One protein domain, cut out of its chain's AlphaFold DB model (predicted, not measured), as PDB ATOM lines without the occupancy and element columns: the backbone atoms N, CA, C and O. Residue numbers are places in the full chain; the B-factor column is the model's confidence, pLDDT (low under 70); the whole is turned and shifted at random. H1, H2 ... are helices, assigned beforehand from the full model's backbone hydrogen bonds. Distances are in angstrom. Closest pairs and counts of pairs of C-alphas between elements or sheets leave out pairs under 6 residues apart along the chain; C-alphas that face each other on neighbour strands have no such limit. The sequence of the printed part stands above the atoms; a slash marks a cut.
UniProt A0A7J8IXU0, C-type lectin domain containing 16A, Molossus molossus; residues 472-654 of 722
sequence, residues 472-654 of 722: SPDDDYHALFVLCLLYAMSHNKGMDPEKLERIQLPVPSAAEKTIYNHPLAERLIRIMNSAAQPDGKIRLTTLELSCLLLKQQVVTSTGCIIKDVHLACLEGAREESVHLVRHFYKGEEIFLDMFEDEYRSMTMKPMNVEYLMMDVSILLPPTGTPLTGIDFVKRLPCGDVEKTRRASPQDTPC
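This is residues 472 to 654 of the 722 residues of the protein "C-type lectin domain containing 16A" of Molossus molossus (UniProt A0A7J8IXU0). What shape is this? H4 lies in the middle with H1 and H3 packed on it, and the longest helix, H5, runs along H3 and past it to H6 and H9. Small H2 is at the opposite end of the domain, and short H7 and H8 lie by H1. What builds it? The printed part, 183 residues, is all helix: nine named helices, H1 to H9 along the chain, compact, with a radius of gyration of the C-alphas of 16.8 A and spans of 51 by 36 by 32 A.

How does the printed part begin? H1, residues 477 to 491, touches H4, residues 540 to 554, closest at the C-alphas of Leu 480 and Thr 542, 5.3 A. H2, residues 497 to 502, touches no helix. What follows? H3, residues 518 to 531, forms a hairpin with H4, at a shallow tilt of 29 degrees. The hub, H5, residues 564 to 587, touches H3 with residues 566 to 576 alone, closest at the C-alphas of Asn 529 and Ala 573, 4.7 A. What comes last? H6, residues 591 to 604, touches H9, residues 639 to 647; H6 and H5 only just touch, only at the corner, with 3 pairs of C-alphas within 8 A. H7, residues 609 to 613, and H8, residues 616 to 619, touch no helix. Are the backbones helical? Each O i to N i+4 pair is within hydrogen-bond range in H2 to H7 and H9, and 10 of 11 in H1; H8 is too short.

Where are the anchors? C-alpha 477 is at (192.488, 203.395, 201.990) and C-alpha 647 at (185.503, 191.466, 187.904). How long is H5? It measures 34.4 A.

Which links are long? H2 to H3 and H8 to H9. Where is confidence low? Residues 506 to 514 and 647 to 654 are among those under 70; there is no cut.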
ATOM      1  N   SER A 472     192.212 210.108 195.446       66.62
ATOM      2  CA  SER A 472     193.471 209.344 195.496       66.62
ATOM      3  C   SER A 472     193.540 208.295 194.371       66.62
ATOM      4  O   SER A 472     192.710 207.384 194.341       66.62
ATOM      5  N   PRO A 473     194.516 208.380 193.444       59.50
ATOM      6  CA  PRO A 473     194.652 207.425 192.343       59.50
ATOM      7  C   PRO A 473     195.374 206.130 192.753       59.50
ATOM      8  O   PRO A 473     195.290 205.133 192.035       59.50
ATOM      9  N   ASP A 474     196.094 206.144 193.881       65.00
ATOM     10  CA  ASP A 474     197.052 205.095 194.246       65.00
ATOM     11  C   ASP A 474     196.452 203.964 195.089       65.00
ATOM     12  O   ASP A 474     196.915 202.829 194.978       65.00
ATOM     13  N   ASP A 475     195.443 204.243 195.917       79.25
ATOM     14  CA  ASP A 475     194.705 203.261 196.718       79.25
ATOM     15  C   ASP A 475     193.361 203.822 197.214       79.25
ATOM     16  O   ASP A 475     193.065 205.011 197.076       79.25
ATOM     17  N   ASP A 476     192.543 202.950 197.804       89.12
ATOM     18  CA  ASP A 476     191.238 203.290 198.367       89.12
ATOM     19  C   ASP A 476     191.221 203.433 199.897       89.12
ATOM     20  O   ASP A 476     190.146 203.400 200.509       89.12
ATOM     21  N   TYR A 477     192.387 203.532 200.540       90.12
ATOM     22  CA  TYR A 477     192.488 203.395 201.990       90.12
ATOM     23  C   TYR A 477     191.709 204.501 202.708       90.12
ATOM     24  O   TYR A 477     190.818 204.221 203.513       90.12
ATOM     25  N   HIS A 478     191.969 205.755 202.337       90.62
ATOM     26  CA  HIS A 478     191.245 206.920 202.849       90.62
ATOM     27  C   HIS A 478     189.832 207.028 202.264       90.62
ATOM     28  O   HIS A 478     188.893 207.382 202.982       90.62
ATOM     29  N   ALA A 479     189.674 206.684 200.981       91.94
ATOM     30  CA  ALA A 479     188.403 206.776 200.273       91.94
ATOM     31  C   ALA A 479     187.311 205.954 200.971       91.94
ATOM     32  O   ALA A 479     186.215 206.469 201.183       91.94
ATOM     33  N   LEU A 480     187.613 204.728 201.420       93.38
ATOM     34  CA  LEU A 480     186.649 203.902 202.151       93.38
ATOM     35  C   LEU A 480     186.089 204.621 203.387       93.38
ATOM     36  O   LEU A 480     184.875 204.650 203.579       93.38
ATOM     37  N   PHE A 481     186.946 205.229 204.210       94.06
ATOM     38  CA  PHE A 481     186.499 205.897 205.435       94.06
ATOM     39  C   PHE A 481     185.739 207.191 205.170       94.06
ATOM     40  O   PHE A 481     184.805 207.504 205.907       94.06
ATOM     41  N   VAL A 482     186.073 207.916 204.100       92.75
ATOM     42  CA  VAL A 482     185.249 209.043 203.652       92.75
ATOM     43  C   VAL A 482     183.855 208.564 203.262       92.75
ATOM     44  O   VAL A 482     182.862 209.144 203.697       92.75
ATOM     45  N   LEU A 483     183.755 207.497 202.468       92.69
ATOM     46  CA  LEU A 483     182.463 206.952 202.061       92.69
ATOM     47  C   LEU A 483     181.650 206.480 203.280       92.69
ATOM     48  O   LEU A 483     180.454 206.763 203.361       92.69
ATOM     49  N   CYS A 484     182.294 205.840 204.264       94.62
ATOM     50  CA  CYS A 484     181.656 205.477 205.531       94.62
ATOM     51  C   CYS A 484     181.153 206.706 206.297       94.62
ATOM     52  O   CYS A 484     180.030 206.680 206.799       94.62
ATOM     53  N   LEU A 485     181.928 207.794 206.347       93.19
ATOM     54  CA  LEU A 485     181.530 209.039 207.007       93.19
ATOM     55  C   LEU A 485     180.314 209.673 206.320       93.19
ATOM     56  O   LEU A 485     179.347 210.033 206.990       93.19
ATOM     57  N   LEU A 486     180.331 209.769 204.989       90.94
ATOM     58  CA  LEU A 486     179.217 210.318 204.209       90.94
ATOM     59  C   LEU A 486     177.945 209.475 204.370       90.94
ATOM     60  O   LEU A 486     176.853 210.032 204.504       90.94
ATOM     61  N   TYR A 487     178.085 208.147 204.402       92.06
ATOM     62  CA  TYR A 487     176.989 207.229 204.707       92.06
ATOM     63  C   TYR A 487     176.463 207.427 206.135       92.06
ATOM     64  O   TYR A 487     175.256 207.545 206.342       92.06
ATOM     65  N   ALA A 488     177.354 207.502 207.125       93.50
ATOM     66  CA  ALA A 488     176.985 207.670 208.525       93.50
ATOM     67  C   ALA A 488     176.225 208.982 208.752       93.50
ATOM     68  O   ALA A 488     175.181 208.990 209.399       93.50
ATOM     69  N   MET A 489     176.699 210.084 208.163       91.06
ATOM     70  CA  MET A 489     176.032 211.383 208.241       91.06
ATOM     71  C   MET A 489     174.639 211.359 207.602       91.06
ATOM     72  O   MET A 489     173.713 211.939 208.164       91.06
ATOM     73  N   SER A 490     174.462 210.679 206.463       87.88
ATOM     74  CA  SER A 490     173.163 210.620 205.777       87.88
ATOM     75  C   SER A 490     172.130 209.732 206.480       87.88
ATOM     76  O   SER A 490     170.935 209.996 206.368       87.88
ATOM     77  N   HIS A 491     172.558 208.712 207.232       89.56
ATOM     78  CA  HIS A 491     171.661 207.784 207.943       89.56
ATOM     79  C   HIS A 491     171.465 208.131 209.425       89.56
ATOM     80  O   HIS A 491     170.668 207.485 210.112       89.56
ATOM     81  N   ASN A 492     172.153 209.155 209.935       92.62
ATOM     82  CA  ASN A 492     172.026 209.573 211.324       92.62
ATOM     83  C   ASN A 492     170.661 210.231 211.590       92.62
ATOM     84  O   ASN A 492     170.337 211.279 211.035       92.62
ATOM     85  N   LYS A 493     169.876 209.652 212.504       91.19
ATOM     86  CA  LYS A 493     168.518 210.125 212.842       91.19
ATOM     87  C   LYS A 493     168.475 211.487 213.543       91.19
ATOM     88  O   LYS A 493     167.422 212.112 213.575       91.19
ATOM     89  N   GLY A 494     169.583 211.911 214.146       89.62
ATOM     90  CA  GLY A 494     169.716 213.206 214.806       89.62
ATOM     91  C   GLY A 494     170.140 214.336 213.869       89.62
ATOM     92  O   GLY A 494     170.083 215.493 214.277       89.62
ATOM     93  N   MET A 495     170.581 214.033 212.644       88.94
ATOM     94  CA  MET A 495     170.995 215.049 211.676       88.94
ATOM     95  C   MET A 495     169.793 215.825 211.142       88.94
ATOM     96  O   MET A 495     168.785 215.251 210.739       88.94
ATOM     97  N   ASP A 496     169.927 217.146 211.129       85.19
ATOM     98  CA  ASP A 496     168.930 218.060 210.591       85.19
ATOM     99  C   ASP A 496     168.853 217.915 209.058       85.19
ATOM    100  O   ASP A 496     169.875 218.100 208.377       85.19
ATOM    101  N   PRO A 497     167.668 217.601 208.494       81.62
ATOM    102  CA  PRO A 497     167.468 217.529 207.052       81.62
ATOM    103  C   PRO A 497     167.924 218.791 206.313       81.62
ATOM    104  O   PRO A 497     168.549 218.669 205.261       81.62
ATOM    105  N   GLU A 498     167.716 219.989 206.877       78.56
ATOM    106  CA  GLU A 498     168.136 221.242 206.231       78.56
ATOM    107  C   GLU A 498     169.662 221.330 206.099       78.56
ATOM    108  O   GLU A 498     170.193 221.813 205.094       78.56
ATOM    109  N   LYS A 499     170.401 220.847 207.107       75.44
ATOM    110  CA  LYS A 499     171.867 220.805 207.055       75.44
ATOM    111  C   LYS A 499     172.349 219.780 206.030       75.44
ATOM    112  O   LYS A 499     173.299 220.075 205.310       75.44
ATOM    113  N   LEU A 500     171.691 218.623 205.917       75.81
ATOM    114  CA  LEU A 500     172.006 217.609 204.902       75.81
ATOM    115  C   LEU A 500     171.759 218.120 203.474       75.81
ATOM    116  O   LEU A 500     172.603 217.920 202.595       75.81
ATOM    117  N   GLU A 501     170.657 218.842 203.260       72.81
ATOM    118  CA  GLU A 501     170.320 219.464 201.974       72.81
ATOM    119  C   GLU A 501     171.359 220.501 201.533       72.81
ATOM    120  O   GLU A 501     171.748 220.521 200.364       72.81
ATOM    121  N   ARG A 502     171.902 221.304 202.460       67.69
ATOM    122  CA  ARG A 502     172.972 222.282 202.157       67.69
ATOM    123  C   ARG A 502     174.256 221.641 201.622       67.69
ATOM    124  O   ARG A 502     175.009 222.296 200.906       67.69
ATOM    125  N   ILE A 503     174.513 220.382 201.965       64.19
ATOM    126  CA  ILE A 503     175.681 219.598 201.517       64.19
ATOM    127  C   ILE A 503     175.296 218.699 200.331       64.19
ATOM    128  O   ILE A 503     176.137 218.001 199.761       64.19
ATOM    129  N   GLN A 504     174.014 218.703 199.953       66.75
ATOM    130  CA  GLN A 504     173.436 217.845 198.924       66.75
ATOM    131  C   GLN A 504     173.675 216.350 199.213       66.75
ATOM    132  O   GLN A 504     173.833 215.544 198.293       66.75
ATOM    133  N   LEU A 505     173.710 215.969 200.498       72.06
ATOM    134  CA  LEU A 505     173.712 214.568 200.908       72.06
ATOM    135  C   LEU A 505     172.280 214.021 200.919       72.06
ATOM    136  O   LEU A 505     171.335 214.741 201.247       72.06
ATOM    137  N   PRO A 506     172.086 212.746 200.546       61.56
ATOM    138  CA  PRO A 506     170.753 212.191 200.410       61.56
ATOM    139  C   PRO A 506     170.085 212.036 201.777       61.56
ATOM    140  O   PRO A 506     170.546 211.261 202.604       61.56
ATOM    141  N   VAL A 507     168.949 212.705 201.980       65.12
ATOM    142  CA  VAL A 507     168.063 212.439 203.123       65.12
ATOM    143  C   VAL A 507     167.267 211.155 202.825       65.12
ATOM    144  O   VAL A 507     166.562 211.120 201.809       65.12
ATOM    145  N   PRO A 508     167.345 210.093 203.654       59.03
ATOM    146  CA  PRO A 508     166.667 208.816 203.392       59.03
ATOM    147  C   PRO A 508     165.134 208.915 203.308       59.03
ATOM    148  O   PRO A 508     164.502 208.069 202.686       59.03
ATOM    149  N   SER A 509     164.536 209.951 203.912       55.94
ATOM    150  CA  SER A 509     163.080 210.159 203.995       55.94
ATOM    151  C   SER A 509     162.510 211.167 202.979       55.94
ATOM    152  O   SER A 509     161.306 211.423 203.001       55.94
ATOM    153  N   ALA A 510     163.330 211.772 202.111       59.25
ATOM    154  CA  ALA A 510     162.852 212.779 201.159       59.25
ATOM    155  C   ALA A 510     162.184 212.120 199.936       59.25
ATOM    156  O   ALA A 510     162.830 211.386 199.188       59.25
ATOM    157  N   ALA A 511     160.885 212.380 199.738       53.72
ATOM    158  CA  ALA A 511     160.069 211.755 198.692       53.72
ATOM    159  C   ALA A 511     160.353 212.287 197.272       53.72
ATOM    160  O   ALA A 511     160.185 211.543 196.303       53.72
ATOM    161  N   GLU A 512     160.827 213.532 197.154       59.88
ATOM    162  CA  GLU A 512     161.132 214.206 195.888       59.88
ATOM    163  C   GLU A 512     162.509 214.881 195.978       59.88
ATOM    164  O   GLU A 512     162.702 215.828 196.737       59.88
ATOM    165  N   LYS A 513     163.485 214.382 195.210       67.38
ATOM    166  CA  LYS A 513     164.792 215.031 195.021       67.38
ATOM    167  C   LYS A 513     164.855 215.532 193.586       67.38
ATOM    168  O   LYS A 513     164.608 214.762 192.664       67.38
ATOM    169  N   THR A 514     165.189 216.802 193.393       68.38
ATOM    170  CA  THR A 514     165.335 217.412 192.059       68.38
ATOM    171  C   THR A 514     166.790 217.721 191.708       68.38
ATOM    172  O   THR A 514     167.106 217.938 190.541       68.38
ATOM    173  N   ILE A 515     167.685 217.729 192.702       75.75
ATOM    174  CA  ILE A 515     169.105 218.074 192.572       75.75
ATOM    175  C   ILE A 515     169.932 217.068 193.386       75.75
ATOM    176  O   ILE A 515     169.482 216.581 194.422       75.75
ATOM    177  N   TYR A 516     171.144 216.765 192.915       84.50
ATOM    178  CA  TYR A 516     172.120 215.915 193.598       84.50
ATOM    179  C   TYR A 516     173.519 216.549 193.564       84.50
ATOM    180  O   TYR A 516     173.786 217.429 192.743       84.50
ATOM    181  N   ASN A 517     174.419 216.081 194.434       85.31
ATOM    182  CA  ASN A 517     175.779 216.604 194.547       85.31
ATOM    183  C   ASN A 517     176.645 216.202 193.346       85.31
ATOM    184  O   ASN A 517     177.154 215.083 193.281       85.31
ATOM    185  N   HIS A 518     176.822 217.115 192.385       86.81
ATOM    186  CA  HIS A 518     177.595 216.822 191.178       86.81
ATOM    187  C   HIS A 518     179.075 216.506 191.463       86.81
ATOM    188  O   HIS A 518     179.521 215.454 191.001       86.81
ATOM    189  N   PRO A 519     179.822 217.313 192.248       86.62
ATOM    190  CA  PRO A 519     181.221 217.007 192.561       86.62
ATOM    191  C   PRO A 519     181.424 215.676 193.291       86.62
ATOM    192  O   PRO A 519     182.444 215.016 193.101       86.62
ATOM    193  N   LEU A 520     180.484 215.276 194.150       87.31
ATOM    194  CA  LEU A 520     180.544 213.980 194.822       87.31
ATOM    195  C   LEU A 520     180.212 212.851 193.843       87.31
ATOM    196  O   LEU A 520     180.964 211.887 193.769       87.31
ATOM    197  N   ALA A 521     179.154 212.982 193.040       88.06
ATOM    198  CA  ALA A 521     178.810 211.984 192.028       88.06
ATOM    199  C   ALA A 521     179.951 211.741 191.025       88.06
ATOM    200  O   ALA A 521     180.218 210.591 190.688       88.06
ATOM    201  N   GLU A 522     180.650 212.792 190.591       89.75
ATOM    202  CA  GLU A 522     181.824 212.665 189.722       89.75
ATOM    203  C   GLU A 522     182.923 211.815 190.378       89.75
ATOM    204  O   GLU A 522     183.417 210.869 189.767       89.75
ATOM    205  N   ARG A 523     183.256 212.083 191.647       89.69
ATOM    206  CA  ARG A 523     184.264 211.316 192.401       89.69
ATOM    207  C   ARG A 523     183.855 209.866 192.642       89.69
ATOM    208  O   ARG A 523     184.676 208.969 192.479       89.69
ATOM    209  N   LEU A 524     182.582 209.615 192.953       88.94
ATOM    210  CA  LEU A 524     182.055 208.252 193.080       88.94
ATOM    211  C   LEU A 524     182.202 207.476 191.762       88.94
ATOM    212  O   LEU A 524     182.645 206.331 191.771       88.94
ATOM    213  N   ILE A 525     181.891 208.107 190.624       87.94
ATOM    214  CA  ILE A 525     182.053 207.495 189.297       87.94
ATOM    215  C   ILE A 525     183.539 207.301 188.951       87.94
ATOM    216  O   ILE A 525     183.893 206.306 188.322       87.94
ATOM    217  N   ARG A 526     184.439 208.194 189.385       88.75
ATOM    218  CA  ARG A 526     185.893 207.985 189.249       88.75
ATOM    219  C   ARG A 526     186.364 206.747 190.012       88.75
ATOM    220  O   ARG A 526     187.083 205.948 189.425       88.75
ATOM    221  N   ILE A 527     185.908 206.528 191.250       87.38
ATOM    222  CA  ILE A 527     186.217 205.298 192.007       87.38
ATOM    223  C   ILE A 527     185.734 204.058 191.242       87.38
ATOM    224  O   ILE A 527     186.472 203.081 191.130       87.38
ATOM    225  N   MET A 528     184.532 204.113 190.656       86.94
ATOM    226  CA  MET A 528     184.002 203.025 189.823       86.94
ATOM    227  C   MET A 528     184.869 202.767 188.583       86.94
ATOM    228  O   MET A 528     185.173 201.615 188.283       86.94
ATOM    229  N   ASN A 529     185.317 203.820 187.894       85.56
ATOM    230  CA  ASN A 529     186.233 203.710 186.755       85.56
ATOM    231  C   ASN A 529     187.590 203.114 187.154       85.56
ATOM    232  O   ASN A 529     188.111 202.256 186.443       85.56
ATOM    233  N   SER A 530     188.150 203.531 188.292       85.06
ATOM    234  CA  SER A 530     189.411 202.998 188.819       85.06
ATOM    235  C   SER A 530     189.290 201.529 189.225       85.06
ATOM    236  O   SER A 530     190.221 200.753 189.016       85.06
ATOM    237  N   ALA A 531     188.139 201.120 189.764       83.31
ATOM    238  CA  ALA A 531     187.872 199.723 190.095       83.31
ATOM    239  C   ALA A 531     187.725 198.831 188.849       83.31
ATOM    240  O   ALA A 531     188.059 197.648 188.908       83.31
ATOM    241  N   ALA A 532     187.273 199.400 187.725       80.44
ATOM    242  CA  ALA A 532     187.164 198.715 186.436       80.44
ATOM    243  C   ALA A 532     188.525 198.468 185.751       80.44
ATOM    244  O   ALA A 532     188.600 197.698 184.794       80.44
ATOM    245  N   GLN A 533     189.612 199.090 186.228       82.50
ATOM    246  CA  GLN A 533     190.945 198.895 185.655       82.50
ATOM    247  C   GLN A 533     191.554 197.535 186.060       82.50
ATOM    248  O   GLN A 533     191.433 197.129 187.222       82.50
ATOM    249  N   PRO A 534     192.296 196.842 185.166       76.50
ATOM    250  CA  PRO A 534     192.933 195.553 185.469       76.50
ATOM    251  C   PRO A 534     193.847 195.582 186.706       76.50
ATOM    252  O   PRO A 534     193.808 194.665 187.528       76.50
ATOM    253  N   ASP A 535     194.595 196.670 186.891       78.44
ATOM    254  CA  ASP A 535     195.513 196.876 188.021       78.44
ATOM    255  C   ASP A 535     194.945 197.819 189.098       78.44
ATOM    256  O   ASP A 535     195.683 198.325 189.942       78.44
ATOM    257  N   GLY A 536     193.627 198.057 189.092       78.12
ATOM    258  CA  GLY A 536     192.974 198.934 190.063       78.12
ATOM    259  C   GLY A 536     193.230 198.489 191.506       78.12
ATOM    260  O   GLY A 536     193.153 197.303 191.823       78.12
ATOM    261  N   LYS A 537     193.508 199.431 192.408       85.31
ATOM    262  CA  LYS A 537     193.745 199.166 193.840       85.31
ATOM    263  C   LYS A 537     192.537 199.545 194.703       85.31
ATOM    264  O   LYS A 537     192.677 200.095 195.789       85.31
ATOM    265  N   ILE A 538     191.344 199.255 194.190       86.25
ATOM    266  CA  ILE A 538     190.072 199.502 194.873       86.25
ATOM    267  C   ILE A 538     189.528 198.172 195.405       86.25
ATOM    268  O   ILE A 538     189.408 197.201 194.650       86.25
ATOM    269  N   ARG A 539     189.211 198.115 196.702       87.62
ATOM    270  CA  ARG A 539     188.557 196.968 197.345       87.62
ATOM    271  C   ARG A 539     187.087 196.896 196.938       87.62
ATOM    272  O   ARG A 539     186.445 197.917 196.684       87.62
ATOM    273  N   LEU A 540     186.525 195.688 196.953       83.81
ATOM    274  CA  LEU A 540     185.120 195.466 196.596       83.81
ATOM    275  C   LEU A 540     184.163 196.222 197.526       83.81
ATOM    276  O   LEU A 540     183.184 196.775 197.031       83.81
ATOM    277  N   THR A 541     184.471 196.322 198.826       87.06
ATOM    278  CA  THR A 541     183.672 197.113 199.782       87.06
ATOM    279  C   THR A 541     183.592 198.592 199.407       87.06
ATOM    280  O   THR A 541     182.541 199.212 199.543       87.06
ATOM    281  N   THR A 542     184.693 199.174 198.928       89.62
ATOM    282  CA  THR A 542     184.748 200.591 198.539       89.62
ATOM    283  C   THR A 542     183.936 200.830 197.271       89.62
ATOM    284  O   THR A 542     183.201 201.817 197.185       89.62
ATOM    285  N   LEU A 543     184.019 199.910 196.303       86.31
ATOM    286  CA  LEU A 543     183.201 199.959 195.094       86.31
ATOM    287  C   LEU A 543     181.705 199.839 195.428       86.31
ATOM    288  O   LEU A 543     180.915 200.677 194.995       86.31
ATOM    289  N   GLU A 544     181.326 198.862 196.256       85.50
ATOM    290  CA  GLU A 544     179.934 198.628 196.652       85.50
ATOM    291  C   GLU A 544     179.348 199.844 197.390       85.50
ATOM    292  O   GLU A 544     178.246 200.302 197.075       85.50
ATOM    293  N   LEU A 545     180.110 200.442 198.313       87.75
ATOM    294  CA  LEU A 545     179.695 201.649 199.031       87.75
ATOM    295  C   LEU A 545     179.616 202.884 198.132       87.75
ATOM    296  O   LEU A 545     178.696 203.690 198.285       87.75
ATOM    297  N   SER A 546     180.508 203.001 197.146       88.50
ATOM    298  CA  SER A 546     180.435 204.060 196.134       88.50
ATOM    299  C   SER A 546     179.163 203.941 195.290       88.50
ATOM    300  O   SER A 546     178.466 204.934 195.071       88.50
ATOM    301  N   CYS A 547     178.821 202.720 194.861       86.25
ATOM    302  CA  CYS A 547     177.587 202.415 194.134       86.25
ATOM    303  C   CYS A 547     176.347 202.740 194.970       86.25
ATOM    304  O   CYS A 547     175.415 203.382 194.478       86.25
ATOM    305  N   LEU A 548     176.348 202.344 196.246       85.62
ATOM    306  CA  LEU A 548     175.259 202.610 197.177       85.62
ATOM    307  C   LEU A 548     175.031 204.115 197.362       85.62
ATOM    308  O   LEU A 548     173.896 204.578 197.236       85.62
ATOM    309  N   LEU A 549     176.089 204.890 197.612       86.44
ATOM    310  CA  LEU A 549     175.985 206.338 197.805       86.44
ATOM    311  C   LEU A 549     175.545 207.062 196.529       86.44
ATOM    312  O   LEU A 549     174.677 207.935 196.601       86.44
ATOM    313  N   LEU A 550     176.068 206.674 195.358       86.94
ATOM    314  CA  LEU A 550     175.639 207.254 194.083       86.94
ATOM    315  C   LEU A 550     174.150 206.989 193.855       86.94
ATOM    316  O   LEU A 550     173.395 207.912 193.554       86.94
ATOM    317  N   LYS A 551     173.707 205.747 194.074       84.31
ATOM    318  CA  LYS A 551     172.297 205.363 193.970       84.31
ATOM    319  C   LYS A 551     171.416 206.203 194.893       84.31
ATOM    320  O   LYS A 551     170.393 206.711 194.449       84.31
ATOM    321  N   GLN A 552     171.813 206.395 196.150       84.12
ATOM    322  CA  GLN A 552     171.059 207.213 197.105       84.12
ATOM    323  C   GLN A 552     170.946 208.686 196.689       84.12
ATOM    324  O   GLN A 552     169.968 209.350 197.051       84.12
ATOM    325  N   GLN A 553     171.928 209.201 195.948       81.00
ATOM    326  CA  GLN A 553     171.902 210.565 195.428       81.00
ATOM    327  C   GLN A 553     170.970 210.739 194.233       81.00
ATOM    328  O   GLN A 553     170.251 211.733 194.179       81.00
ATOM    329  N   VAL A 554     170.991 209.806 193.281       84.25
ATOM    330  CA  VAL A 554     170.345 210.010 191.973       84.25
ATOM    331  C   VAL A 554     169.003 209.298 191.822       84.25
ATOM    332  O   VAL A 554     168.203 209.703 190.982       84.25
ATOM    333  N   VAL A 555     168.736 208.248 192.605       82.31
ATOM    334  CA  VAL A 555     167.483 207.486 192.523       82.31
ATOM    335  C   VAL A 555     166.427 208.096 193.440       82.31
ATOM    336  O   VAL A 555     166.660 208.356 194.621       82.31
ATOM    337  N   THR A 556     165.238 208.295 192.880       77.50
ATOM    338  CA  THR A 556     164.048 208.828 193.550       77.50
ATOM    339  C   THR A 556     162.889 207.838 193.445       77.50
ATOM    340  O   THR A 556     162.973 206.832 192.742       77.50
ATOM    341  N   SER A 557     161.782 208.125 194.132       72.25
ATOM    342  CA  SER A 557     160.557 207.319 194.052       72.25
ATOM    343  C   SER A 557     159.931 207.302 192.645       72.25
ATOM    344  O   SER A 557     159.239 206.348 192.295       72.25
ATOM    345  N   THR A 558     160.189 208.335 191.835       69.69
ATOM    346  CA  THR A 558     159.570 208.567 190.520       69.69
ATOM    347  C   THR A 558     160.515 208.347 189.335       69.69
ATOM    348  O   THR A 558     160.062 208.371 188.190       69.69
ATOM    349  N   GLY A 559     161.808 208.100 189.570       76.62
ATOM    350  CA  GLY A 559     162.803 207.886 188.516       76.62
ATOM    351  C   GLY A 559     164.235 208.199 188.954       76.62
ATOM    352  O   GLY A 559     164.550 208.192 190.143       76.62
ATOM    353  N   CYS A 560     165.113 208.498 187.995       82.94
ATOM    354  CA  CYS A 560     166.495 208.906 188.249       82.94
ATOM    355  C   CYS A 560     166.747 210.330 187.735       82.94
ATOM    356  O   CYS A 560     166.351 210.657 186.618       82.94
ATOM    357  N   ILE A 561     167.430 211.151 188.539       86.69
ATOM    358  CA  ILE A 561     167.746 212.560 188.239       86.69
ATOM    359  C   ILE A 561     169.186 212.784 187.745       86.69
ATOM    360  O   ILE A 561     169.662 213.918 187.727       86.69
ATOM    361  N   ILE A 562     169.915 211.722 187.387       87.25
ATOM    362  CA  ILE A 562     171.307 211.820 186.925       87.25
ATOM    363  C   ILE A 562     171.409 212.652 185.635       87.25
ATOM    364  O   ILE A 562     170.616 212.484 184.712       87.25
ATOM    365  N   LYS A 563     172.401 213.548 185.554       88.31
ATOM    366  CA  LYS A 563     172.697 214.310 184.331       88.31
ATOM    367  C   LYS A 563     173.327 213.416 183.265       88.31
ATOM    368  O   LYS A 563     174.144 212.560 183.600       88.31
ATOM    369  N   ASP A 564     173.062 213.720 181.994       88.50
ATOM    370  CA  ASP A 564     173.592 212.983 180.836       88.50
ATOM    371  C   ASP A 564     175.119 212.829 180.862       88.50
ATOM    372  O   ASP A 564     175.629 211.758 180.552       88.50
ATOM    373  N   VAL A 565     175.857 213.856 181.303       90.88
ATOM    374  CA  VAL A 565     177.326 213.795 181.430       90.88
ATOM    375  C   VAL A 565     177.753 212.708 182.421       90.88
ATOM    376  O   VAL A 565     178.610 211.886 182.117       90.88
ATOM    377  N   HIS A 566     177.128 212.662 183.598       88.38
ATOM    378  CA  HIS A 566     177.459 211.667 184.622       88.38
ATOM    379  C   HIS A 566     176.956 210.279 184.230       88.38
ATOM    380  O   HIS A 566     177.621 209.287 184.514       88.38
ATOM    381  N   LEU A 567     175.805 210.206 183.555       88.12
ATOM    382  CA  LEU A 567     175.294 208.963 182.994       88.12
ATOM    383  C   LEU A 567     176.271 208.394 181.962       88.12
ATOM    384  O   LEU A 567     176.625 207.228 182.066       88.12
ATOM    385  N   ALA A 568     176.775 209.216 181.039       86.94
ATOM    386  CA  ALA A 568     177.770 208.804 180.053       86.94
ATOM    387  C   ALA A 568     179.070 208.313 180.713       86.94
ATOM    388  O   ALA A 568     179.595 207.272 180.324       86.94
ATOM    389  N   CYS A 569     179.564 208.998 181.752       88.19
ATOM    390  CA  CYS A 569     180.729 208.535 182.517       88.19
ATOM    391  C   CYS A 569     180.476 207.193 183.225       88.19
ATOM    392  O   CYS A 569     181.357 206.336 183.246       88.19
ATOM    393  N   LEU A 570     179.280 206.998 183.788       85.19
ATOM    394  CA  LEU A 570     178.881 205.745 184.430       85.19
ATOM    395  C   LEU A 570     178.731 204.602 183.410       85.19
ATOM    396  O   LEU A 570     179.115 203.467 183.687       85.19
ATOM    397  N   GLU A 571     178.206 204.889 182.218       82.75
ATOM    398  CA  GLU A 571     178.159 203.928 181.112       82.75
ATOM    399  C   GLU A 571     179.553 203.580 180.582       82.75
ATOM    400  O   GLU A 571     179.788 202.426 180.223       82.75
ATOM    401  N   GLY A 572     180.483 204.538 180.585       82.69
ATOM    402  CA  GLY A 572     181.899 204.292 180.306       82.69
ATOM    403  C   GLY A 572     182.511 203.317 181.311       82.69
ATOM    404  O   GLY A 572     183.040 202.284 180.909       82.69
ATOM    405  N   ALA A 573     182.329 203.575 182.612       82.19
ATOM    406  CA  ALA A 573     182.779 202.677 183.680       82.19
ATOM    407  C   ALA A 573     182.213 201.258 183.515       82.19
ATOM    408  O   ALA A 573     182.917 200.267 183.708       82.19
ATOM    409  N   ARG A 574     180.938 201.149 183.114       81.06
ATOM    410  CA  ARG A 574     180.311 199.864 182.791       81.06
ATOM    411  C   ARG A 574     181.013 199.161 181.644       81.06
ATOM    412  O   ARG A 574     181.265 197.967 181.765       81.06
ATOM    413  N   GLU A 575     181.228 199.838 180.520       81.94
ATOM    414  CA  GLU A 575     181.794 199.178 179.342       81.94
ATOM    415  C   GLU A 575     183.223 198.701 179.622       81.94
ATOM    416  O   GLU A 575     183.556 197.581 179.244       81.94
ATOM    417  N   GLU A 576     184.015 199.462 180.383       80.44
ATOM    418  CA  GLU A 576     185.336 199.028 180.864       80.44
ATOM    419  C   GLU A 576     185.247 197.775 181.751       80.44
ATOM    420  O   GLU A 576     185.924 196.778 181.486       80.44
ATOM    421  N   SER A 577     184.338 197.745 182.732       80.81
ATOM    422  CA  SER A 577     184.099 196.547 183.553       80.81
ATOM    423  C   SER A 577     183.651 195.347 182.711       80.81
ATOM    424  O   SER A 577     184.098 194.221 182.922       80.81
ATOM    425  N   VAL A 578     182.793 195.567 181.712       79.38
ATOM    426  CA  VAL A 578     182.347 194.520 180.781       79.38
ATOM    427  C   VAL A 578     183.509 194.029 179.917       79.38
ATOM    428  O   VAL A 578     183.618 192.826 179.668       79.38
ATOM    429  N   HIS A 579     184.389 194.916 179.459       80.31
ATOM    430  CA  HIS A 579     185.601 194.542 178.735       80.31
ATOM    431  C   HIS A 579     186.536 193.691 179.596       80.31
ATOM    432  O   HIS A 579     187.011 192.658 179.114       80.31
ATOM    433  N   LEU A 580     186.724 194.062 180.863       77.81
ATOM    434  CA  LEU A 580     187.495 193.291 181.834       77.81
ATOM    435  C   LEU A 580     186.898 191.886 182.029       77.81
ATOM    436  O   LEU A 580     187.596 190.885 181.882       77.81
ATOM    437  N   VAL A 581     185.585 191.787 182.248       77.00
ATOM    438  CA  VAL A 581     184.877 190.501 182.382       77.00
ATOM    439  C   VAL A 581     184.978 189.646 181.118       77.00
ATOM    440  O   VAL A 581     185.220 188.442 181.195       77.00
ATOM    441  N   ARG A 582     184.831 190.246 179.930       79.19
ATOM    442  CA  ARG A 582     184.952 189.538 178.641       79.19
ATOM    443  C   ARG A 582     186.337 188.922 178.448       79.19
ATOM    444  O   ARG A 582     186.435 187.906 177.759       79.19
ATOM    445  N   HIS A 583     187.385 189.540 178.994       78.38
ATOM    446  CA  HIS A 583     188.734 188.980 178.969       78.38
ATOM    447  C   HIS A 583     188.787 187.666 179.758       78.38
ATOM    448  O   HIS A 583     189.198 186.647 179.205       78.38
ATOM    449  N   PHE A 584     188.271 187.662 180.989       75.38
ATOM    450  CA  PHE A 584     188.254 186.478 181.851       75.38
ATOM    451  C   PHE A 584     187.312 185.382 181.358       75.38
ATOM    452  O   PHE A 584     187.703 184.220 181.326       75.38
ATOM    453  N   TYR A 585     186.127 185.738 180.854       73.88
ATOM    454  CA  TYR A 585     185.193 184.774 180.260       73.88
ATOM    455  C   TYR A 585     185.825 183.965 179.114       73.88
ATOM    456  O   TYR A 585     185.516 182.792 178.921       73.88
ATOM    457  N   LYS A 586     186.710 184.588 178.325       74.81
ATOM    458  CA  LYS A 586     187.424 183.911 177.233       74.81
ATOM    459  C   LYS A 586     188.685 183.174 177.696       74.81
ATOM    460  O   LYS A 586     189.202 182.373 176.922       74.81
ATOM    461  N   GLY A 587     189.200 183.496 178.882       70.69
ATOM    462  CA  GLY A 587     190.500 183.045 179.379       70.69
ATOM    463  C   GLY A 587     190.445 181.968 180.464       70.69
ATOM    464  O   GLY A 587     191.390 181.192 180.563       70.69
ATOM    465  N   GLU A 588     189.365 181.886 181.247       75.94
ATOM    466  CA  GLU A 588     189.260 180.987 182.405       75.94
ATOM    467  C   GLU A 588     188.055 180.037 182.310       75.94
ATOM    468  O   GLU A 588     186.905 180.465 182.236       75.94
ATOM    469  N   GLU A 589     188.308 178.724 182.369       75.62
ATOM    470  CA  GLU A 589     187.267 177.686 182.249       75.62
ATOM    471  C   GLU A 589     186.282 177.670 183.430       75.62
ATOM    472  O   GLU A 589     185.114 177.333 183.255       75.62
ATOM    473  N   ILE A 590     186.738 178.074 184.619       79.25
ATOM    474  CA  ILE A 590     185.946 178.104 185.863       79.25
ATOM    475  C   ILE A 590     185.204 179.432 186.080       79.25
ATOM    476  O   ILE A 590     184.516 179.599 187.088       79.25
ATOM    477  N   PHE A 591     185.330 180.380 185.145       78.75
ATOM    478  CA  PHE A 591     184.771 181.724 185.279       78.75
ATOM    479  C   PHE A 591     183.261 181.713 185.541       78.75
ATOM    480  O   PHE A 591     182.787 182.451 186.399       78.75
ATOM    481  N   LEU A 592     182.502 180.889 184.808       77.75
ATOM    482  CA  LEU A 592     181.038 180.862 184.905       77.75
ATOM    483  C   LEU A 592     180.555 180.396 186.282       77.75
ATOM    484  O   LEU A 592     179.689 181.045 186.864       77.75
ATOM    485  N   ASP A 593     181.153 179.335 186.820       79.81
ATOM    486  CA  ASP A 593     180.803 178.819 188.146       79.81
ATOM    487  C   ASP A 593     181.148 179.850 189.234       79.81
ATOM    488  O   ASP A 593     180.322 180.165 190.090       79.81
ATOM    489  N   MET A 594     182.335 180.464 189.145       76.56
ATOM    490  CA  MET A 594     182.747 181.538 190.058       76.56
ATOM    491  C   MET A 594     181.831 182.764 189.970       76.56
ATOM    492  O   MET A 594     181.505 183.370 190.988       76.56
ATOM    493  N   PHE A 595     181.417 183.145 188.764       75.69
ATOM    494  CA  PHE A 595     180.510 184.265 188.531       75.69
ATOM    495  C   PHE A 595     179.136 184.014 189.161       75.69
ATOM    496  O   PHE A 595     178.590 184.904 189.816       75.69
ATOM    497  N   GLU A 596     178.576 182.811 188.989       77.00
ATOM    498  CA  GLU A 596     177.295 182.441 189.594       77.00
ATOM    499  C   GLU A 596     177.352 182.444 191.125       77.00
ATOM    500  O   GLU A 596     176.422 182.940 191.768       77.00
ATOM    501  N   ASP A 597     178.431 181.923 191.710       76.50
ATOM    502  CA  ASP A 597     178.609 181.875 193.161       76.50
ATOM    503  C   ASP A 597     178.735 183.278 193.774       76.50
ATOM    504  O   ASP A 597     178.061 183.575 194.767       76.50
ATOM    505  N   GLU A 598     179.517 184.175 193.161       72.75
ATOM    506  CA  GLU A 598     179.622 185.574 193.606       72.75
ATOM    507  C   GLU A 598     178.282 186.313 193.479       72.75
ATOM    508  O   GLU A 598     177.838 186.978 194.418       72.75
ATOM    509  N   TYR A 599     177.575 186.132 192.359       70.50
ATOM    510  CA  TYR A 599     176.260 186.740 192.149       70.50
ATOM    511  C   TYR A 599     175.227 186.277 193.195       70.50
ATOM    512  O   TYR A 599     174.450 187.079 193.729       70.50
ATOM    513  N   ARG A 600     175.222 184.983 193.540       72.56
ATOM    514  CA  ARG A 600     174.360 184.436 194.603       72.56
ATOM    515  C   ARG A 600     174.746 184.958 195.985       72.56
ATOM    516  O   ARG A 600     173.860 185.334 196.750       72.56
ATOM    517  N   SER A 601     176.040 184.988 196.305       69.56
ATOM    518  CA  SER A 601     176.550 185.527 197.574       69.56
ATOM    519  C   SER A 601     176.066 186.963 197.783       69.56
ATOM    520  O   SER A 601     175.523 187.302 198.838       69.56
ATOM    521  N   MET A 602     176.156 187.776 196.731       65.38
ATOM    522  CA  MET A 602     175.791 189.180 196.793       65.38
ATOM    523  C   MET A 602     174.285 189.426 196.925       65.38
ATOM    524  O   MET A 602     173.855 190.205 197.774       65.38
ATOM    525  N   THR A 603     173.465 188.747 196.121       66.56
ATOM    526  CA  THR A 603     171.997 188.908 196.169       66.56
ATOM    527  C   THR A 603     171.395 188.492 197.515       66.56
ATOM    528  O   THR A 603     170.342 188.994 197.908       66.56
ATOM    529  N   MET A 604     172.064 187.603 198.253       72.31
ATOM    530  CA  MET A 604     171.588 187.107 199.545       72.31
ATOM    531  C   MET A 604     171.972 188.004 200.729       72.31
ATOM    532  O   MET A 604     171.291 187.966 201.758       72.31
ATOM    533  N   LYS A 605     173.050 188.795 200.626       71.69
ATOM    534  CA  LYS A 605     173.583 189.571 201.753       71.69
ATOM    535  C   LYS A 605     174.042 190.973 201.315       71.69
ATOM    536  O   LYS A 605     175.209 191.135 200.970       71.69
ATOM    537  N   PRO A 606     173.167 191.996 201.381       72.69
ATOM    538  CA  PRO A 606     173.567 193.369 201.078       72.69
ATOM    539  C   PRO A 606     174.594 193.884 202.096       72.69
ATOM    540  O   PRO A 606     174.554 193.500 203.272       72.69
ATOM    541  N   MET A 607     175.485 194.786 201.670       81.00
ATOM    542  CA  MET A 607     176.456 195.402 202.571       81.00
ATOM    543  C   MET A 607     175.789 196.116 203.749       81.00
ATOM    544  O   MET A 607     174.885 196.940 203.602       81.00
ATOM    545  N   ASN A 608     176.312 195.830 204.938       87.62
ATOM    546  CA  ASN A 608     175.973 196.514 206.174       87.62
ATOM    547  C   ASN A 608     177.186 197.340 206.626       87.62
ATOM    548  O   ASN A 608     178.212 196.782 207.021       87.62
ATOM    549  N   VAL A 609     177.059 198.667 206.550       89.31
ATOM    550  CA  VAL A 609     178.145 199.605 206.875       89.31
ATOM    551  C   VAL A 609     178.468 199.602 208.370       89.31
ATOM    552  O   VAL A 609     179.638 199.694 208.725       89.31
ATOM    553  N   GLU A 610     177.480 199.420 209.250       89.12
ATOM    554  CA  GLU A 610     177.721 199.293 210.696       89.12
ATOM    555  C   GLU A 610     178.608 198.076 210.984       89.12
ATOM    556  O   GLU A 610     179.623 198.192 211.667       89.12
ATOM    557  N   TYR A 611     178.296 196.925 210.379       89.56
ATOM    558  CA  TYR A 611     179.101 195.711 210.527       89.56
ATOM    559  C   TYR A 611     180.501 195.854 209.915       89.56
ATOM    560  O   TYR A 611     181.473 195.356 210.481       89.56
ATOM    561  N   LEU A 612     180.622 196.544 208.775       90.94
ATOM    562  CA  LEU A 612     181.919 196.854 208.171       90.94
ATOM    563  C   LEU A 612     182.785 197.673 209.133       90.94
ATOM    564  O   LEU A 612     183.942 197.337 209.356       90.94
ATOM    565  N   MET A 613     182.202 198.701 209.744       91.06
ATOM    566  CA  MET A 613     182.883 199.614 210.658       91.06
ATOM    567  C   MET A 613     183.255 198.969 212.006       91.06
ATOM    568  O   MET A 613     184.121 199.482 212.713       91.06
ATOM    569  N   MET A 614     182.682 197.817 212.358       88.25
ATOM    570  CA  MET A 614     183.129 197.015 213.506       88.25
ATOM    571  C   MET A 614     184.380 196.167 213.214       88.25
ATOM    572  O   MET A 614     185.011 195.675 214.148       88.25
ATOM    573  N   ASP A 615     184.745 195.961 211.946       89.31
ATOM    574  CA  ASP A 615     185.892 195.129 211.583       89.31
ATOM    575  C   ASP A 615     187.200 195.925 211.628       89.31
ATOM    576  O   ASP A 615     187.435 196.812 210.818       89.31
ATOM    577  N   VAL A 616     188.105 195.558 212.532       88.69
ATOM    578  CA  VAL A 616     189.394 196.246 212.696       88.69
ATOM    579  C   VAL A 616     190.365 196.072 211.533       88.69
ATOM    580  O   VAL A 616     191.329 196.822 211.428       88.69
ATOM    581  N   SER A 617     190.148 195.091 210.656       87.31
ATOM    582  CA  SER A 617     191.047 194.857 209.523       87.31
ATOM    583  C   SER A 617     191.030 195.991 208.503       87.31
ATOM    584  O   SER A 617     192.042 196.214 207.849       87.31
ATOM    585  N   ILE A 618     189.928 196.740 208.392       90.56
ATOM    586  CA  ILE A 618     189.831 197.836 207.417       90.56
ATOM    587  C   ILE A 618     190.643 199.067 207.834       90.56
ATOM    588  O   ILE A 618     190.943 199.889 206.972       90.56
ATOM    589  N   LEU A 619     190.960 199.192 209.133       91.00
ATOM    590  CA  LEU A 619     191.791 200.255 209.709       91.00
ATOM    591  C   LEU A 619     193.261 200.110 209.345       91.00
ATOM    592  O   LEU A 619     193.974 201.105 209.396       91.00
ATOM    593  N   LEU A 620     193.715 198.915 208.977       89.25
ATOM    594  CA  LEU A 620     195.079 198.692 208.522       89.25
ATOM    595  C   LEU A 620     195.186 198.942 207.007       89.25
ATOM    596  O   LEU A 620     194.179 198.840 206.297       89.25
ATOM    597  N   PRO A 621     196.387 199.265 206.492       87.62
ATOM    598  CA  PRO A 621     196.593 199.445 205.060       87.62
ATOM    599  C   PRO A 621     196.102 198.228 204.248       87.62
ATOM    600  O   PRO A 621     196.344 197.088 204.659       87.62
ATOM    601  N   PRO A 622     195.438 198.417 203.089       87.44
ATOM    602  CA  PRO A 622     194.887 197.312 202.308       87.44
ATOM    603  C   PRO A 622     195.942 196.265 201.924       87.44
ATOM    604  O   PRO A 622     196.901 196.548 201.208       87.44
ATOM    605  N   THR A 623     195.746 195.020 202.364       85.94
ATOM    606  CA  THR A 623     196.638 193.902 202.025       85.94
ATOM    607  C   THR A 623     196.266 193.256 200.690       85.94
ATOM    608  O   THR A 623     195.095 193.176 200.332       85.94
ATOM    609  N   GLY A 624     197.257 192.748 199.957       84.50
ATOM    610  CA  GLY A 624     197.062 191.983 198.720       84.50
ATOM    611  C   GLY A 624     197.264 190.481 198.880       84.50
ATOM    612  O   GLY A 624     197.483 189.808 197.883       84.50
ATOM    613  N   THR A 625     197.269 189.946 200.108       82.88
ATOM    614  CA  THR A 625     197.535 188.519 200.354       82.88
ATOM    615  C   THR A 625     196.439 187.845 201.190       82.88
ATOM    616  O   THR A 625     196.034 188.383 202.228       82.88
ATOM    617  N   PRO A 626     195.985 186.634 200.800       83.00
ATOM    618  CA  PRO A 626     195.012 185.859 201.569       83.00
ATOM    619  C   PRO A 626     195.587 185.322 202.889       83.00
ATOM    620  O   PRO A 626     194.828 184.913 203.765       83.00
ATOM    621  N   LEU A 627     196.915 185.335 203.065       83.25
ATOM    622  CA  LEU A 627     197.593 184.795 204.252       83.25
ATOM    623  C   LEU A 627     197.245 185.541 205.549       83.25
ATOM    624  O   LEU A 627     197.434 185.005 206.636       83.25
ATOM    625  N   THR A 628     196.708 186.756 205.442       81.19
ATOM    626  CA  THR A 628     196.222 187.554 206.579       81.19
ATOM    627  C   THR A 628     194.908 187.035 207.171       81.19
ATOM    628  O   THR A 628     194.501 187.476 208.249       81.19
ATOM    629  N   GLY A 629     194.211 186.134 206.466       81.62
ATOM    630  CA  GLY A 629     192.876 185.668 206.840       81.62
ATOM    631  C   GLY A 629     191.794 186.746 206.725       81.62
ATOM    632  O   GLY A 629     190.723 186.592 207.308       81.62
ATOM    633  N   ILE A 630     192.072 187.856 206.029       84.19
ATOM    634  CA  ILE A 630     191.084 188.897 205.729       84.19
ATOM    635  C   ILE A 630     190.244 188.449 204.534       84.19
ATOM    636  O   ILE A 630     190.766 187.967 203.523       84.19
ATOM    637  N   ASP A 631     188.932 188.616 204.676       84.94
ATOM    638  CA  ASP A 631     187.976 188.283 203.632       84.94
ATOM    639  C   ASP A 631     188.242 189.085 202.353       84.94
ATOM    640  O   ASP A 631     188.609 190.261 202.399       84.94
ATOM    641  N   PHE A 632     188.040 188.438 201.207       82.81
ATOM    642  CA  PHE A 632     188.388 188.972 199.893       82.81
ATOM    643  C   PHE A 632     187.747 190.341 199.628       82.81
ATOM    644  O   PHE A 632     188.407 191.232 199.103       82.81
ATOM    645  N   VAL A 633     186.508 190.552 200.083       83.69
ATOM    646  CA  VAL A 633     185.761 191.801 199.862       83.69
ATOM    647  C   VAL A 633     186.482 193.029 200.449       83.69
ATOM    648  O   VAL A 633     186.369 194.133 199.916       83.69
ATOM    649  N   LYS A 634     187.258 192.835 201.525       86.75
ATOM    650  CA  LYS A 634     187.907 193.888 202.329       86.75
ATOM    651  C   LYS A 634     189.392 194.076 202.020       86.75
ATOM    652  O   LYS A 634     190.048 194.894 202.667       86.75
ATOM    653  N   ARG A 635     189.940 193.324 201.066       88.50
ATOM    654  CA  ARG A 635     191.362 193.350 200.706       88.50
ATOM    655  C   ARG A 635     191.548 193.443 199.195       88.50
ATOM    656  O   ARG A 635     190.591 193.361 198.432       88.50
ATOM    657  N   LEU A 636     192.786 193.637 198.760       87.00
ATOM    658  CA  LEU A 636     193.125 193.657 197.343       87.00
ATOM    659  C   LEU A 636     193.225 192.218 196.793       87.00
ATOM    660  O   LEU A 636     193.594 191.298 197.539       87.00
ATOM    661  N   PRO A 637     192.889 191.998 195.506       82.81
ATOM    662  CA  PRO A 637     192.971 190.681 194.879       82.81
ATOM    663  C   PRO A 637     194.409 190.169 194.783       82.81
ATOM    664  O   PRO A 637     195.325 190.904 194.413       82.81
ATOM    665  N   CYS A 638     194.580 188.878 195.063       83.38
ATOM    666  CA  CYS A 638     195.836 188.148 194.980       83.38
ATOM    667  C   CYS A 638     195.787 187.114 193.848       83.38
ATOM    668  O   CYS A 638     195.088 186.105 193.944       83.38
ATOM    669  N   GLY A 639     196.587 187.321 192.802       79.94
ATOM    670  CA  GLY A 639     196.649 186.413 191.652       79.94
ATOM    671  C   GLY A 639     195.445 186.518 190.710       79.94
ATOM    672  O   GLY A 639     194.508 187.279 190.950       79.94
ATOM    673  N   ASP A 640     195.494 185.769 189.610       74.50
ATOM    674  CA  ASP A 640     194.562 185.950 188.489       74.50
ATOM    675  C   ASP A 640     193.133 185.515 188.835       74.50
ATOM    676  O   ASP A 640     192.200 186.262 188.575       74.50
ATOM    677  N   VAL A 641     192.964 184.419 189.583       75.38
ATOM    678  CA  VAL A 641     191.646 183.933 190.038       75.38
ATOM    679  C   VAL A 641     190.895 184.990 190.858       75.38
ATOM    680  O   VAL A 641     189.700 185.194 190.677       75.38
ATOM    681  N   GLU A 642     191.564 185.696 191.772       77.44
ATOM    682  CA  GLU A 642     190.902 186.735 192.572       77.44
ATOM    683  C   GLU A 642     190.701 188.035 191.794       77.44
ATOM    684  O   GLU A 642     189.717 188.736 192.026       77.44
ATOM    685  N   LYS A 643     191.574 188.347 190.830       76.12
ATOM    686  CA  LYS A 643     191.319 189.430 189.868       76.12
ATOM    687  C   LYS A 643     190.077 189.128 189.024       76.12
ATOM    688  O   LYS A 643     189.278 190.035 188.795       76.12
ATOM    689  N   THR A 644     189.873 187.863 188.663       72.12
ATOM    690  CA  THR A 644     188.670 187.369 187.993       72.12
ATOM    691  C   THR A 644     187.435 187.503 188.881       72.12
ATOM    692  O   THR A 644     186.441 188.086 188.453       72.12
ATOM    693  N   ARG A 645     187.504 187.069 190.150       72.81
ATOM    694  CA  ARG A 645     186.403 187.251 191.125       72.81
ATOM    695  C   ARG A 645     186.059 188.716 191.353       72.81
ATOM    696  O   ARG A 645     184.889 189.037 191.511       72.81
ATOM    697  N   ARG A 646     187.052 189.610 191.359       74.06
ATOM    698  CA  ARG A 646     186.817 191.055 191.483       74.06
ATOM    699  C   ARG A 646     186.008 191.606 190.306       74.06
ATOM    700  O   ARG A 646     185.244 192.545 190.491       74.06
ATOM    701  N   ALA A 647     186.212 191.056 189.110       65.56
ATOM    702  CA  ALA A 647     185.503 191.466 187.904       65.56
ATOM    703  C   ALA A 647     184.053 190.936 187.850       65.56
ATOM    704  O   ALA A 647     183.240 191.480 187.105       65.56
ATOM    705  N   SER A 648     183.714 189.900 188.628       62.59
ATOM    706  CA  SER A 648     182.349 189.364 188.769       62.59
ATOM    707  C   SER A 648     181.358 190.419 189.314       62.59
ATOM    708  O   SER A 648     181.770 191.441 189.867       62.59
ATOM    709  N   PRO A 649     180.037 190.247 189.112       54.03
ATOM    710  CA  PRO A 649     179.076 191.333 189.216       54.03
ATOM    711  C   PRO A 649     178.841 191.713 190.675       54.03
ATOM    712  O   PRO A 649     178.771 190.846 191.546       54.03
ATOM    713  N   GLN A 650     178.636 193.011 190.903       51.66
ATOM    714  CA  GLN A 650     178.139 193.537 192.160       51.66
ATOM    715  C   GLN A 650     176.714 194.080 191.967       51.66
ATOM    716  O   GLN A 650     176.464 194.886 191.073       51.66
ATOM    717  N   ASP A 651     175.762 193.624 192.776       40.97
ATOM    718  CA  ASP A 651     174.371 194.060 192.761       40.97
ATOM    719  C   ASP A 651     174.172 195.506 193.262       40.97
ATOM    720  O   ASP A 651     174.716 195.964 194.265       40.97
ATOM    721  N   THR A 652     173.263 196.198 192.586       36.69
ATOM    722  CA  THR A 652     172.468 197.281 193.162       36.69
ATOM    723  C   THR A 652     171.010 196.866 192.983       36.69
ATOM    724  O   THR A 652     170.555 196.810 191.838       36.69
ATOM    725  N   PRO A 653     170.232 196.639 194.057       32.91
ATOM    726  CA  PRO A 653     168.934 195.988 193.922       32.91
ATOM    727  C   PRO A 653     167.961 196.826 193.087       32.91
ATOM    728  O   PRO A 653     167.742 198.011 193.360       32.91
ATOM    729  N   CYS A 654     167.366 196.203 192.077       29.33
ATOM    730  CA  CYS A 654     166.382 196.802 191.182       29.33
ATOM    731  C   CYS A 654     165.010 196.875 191.891       29.33
ATOM    732  O   CYS A 654     164.486 195.829 192.286       29.33
TER     733      CYS A 654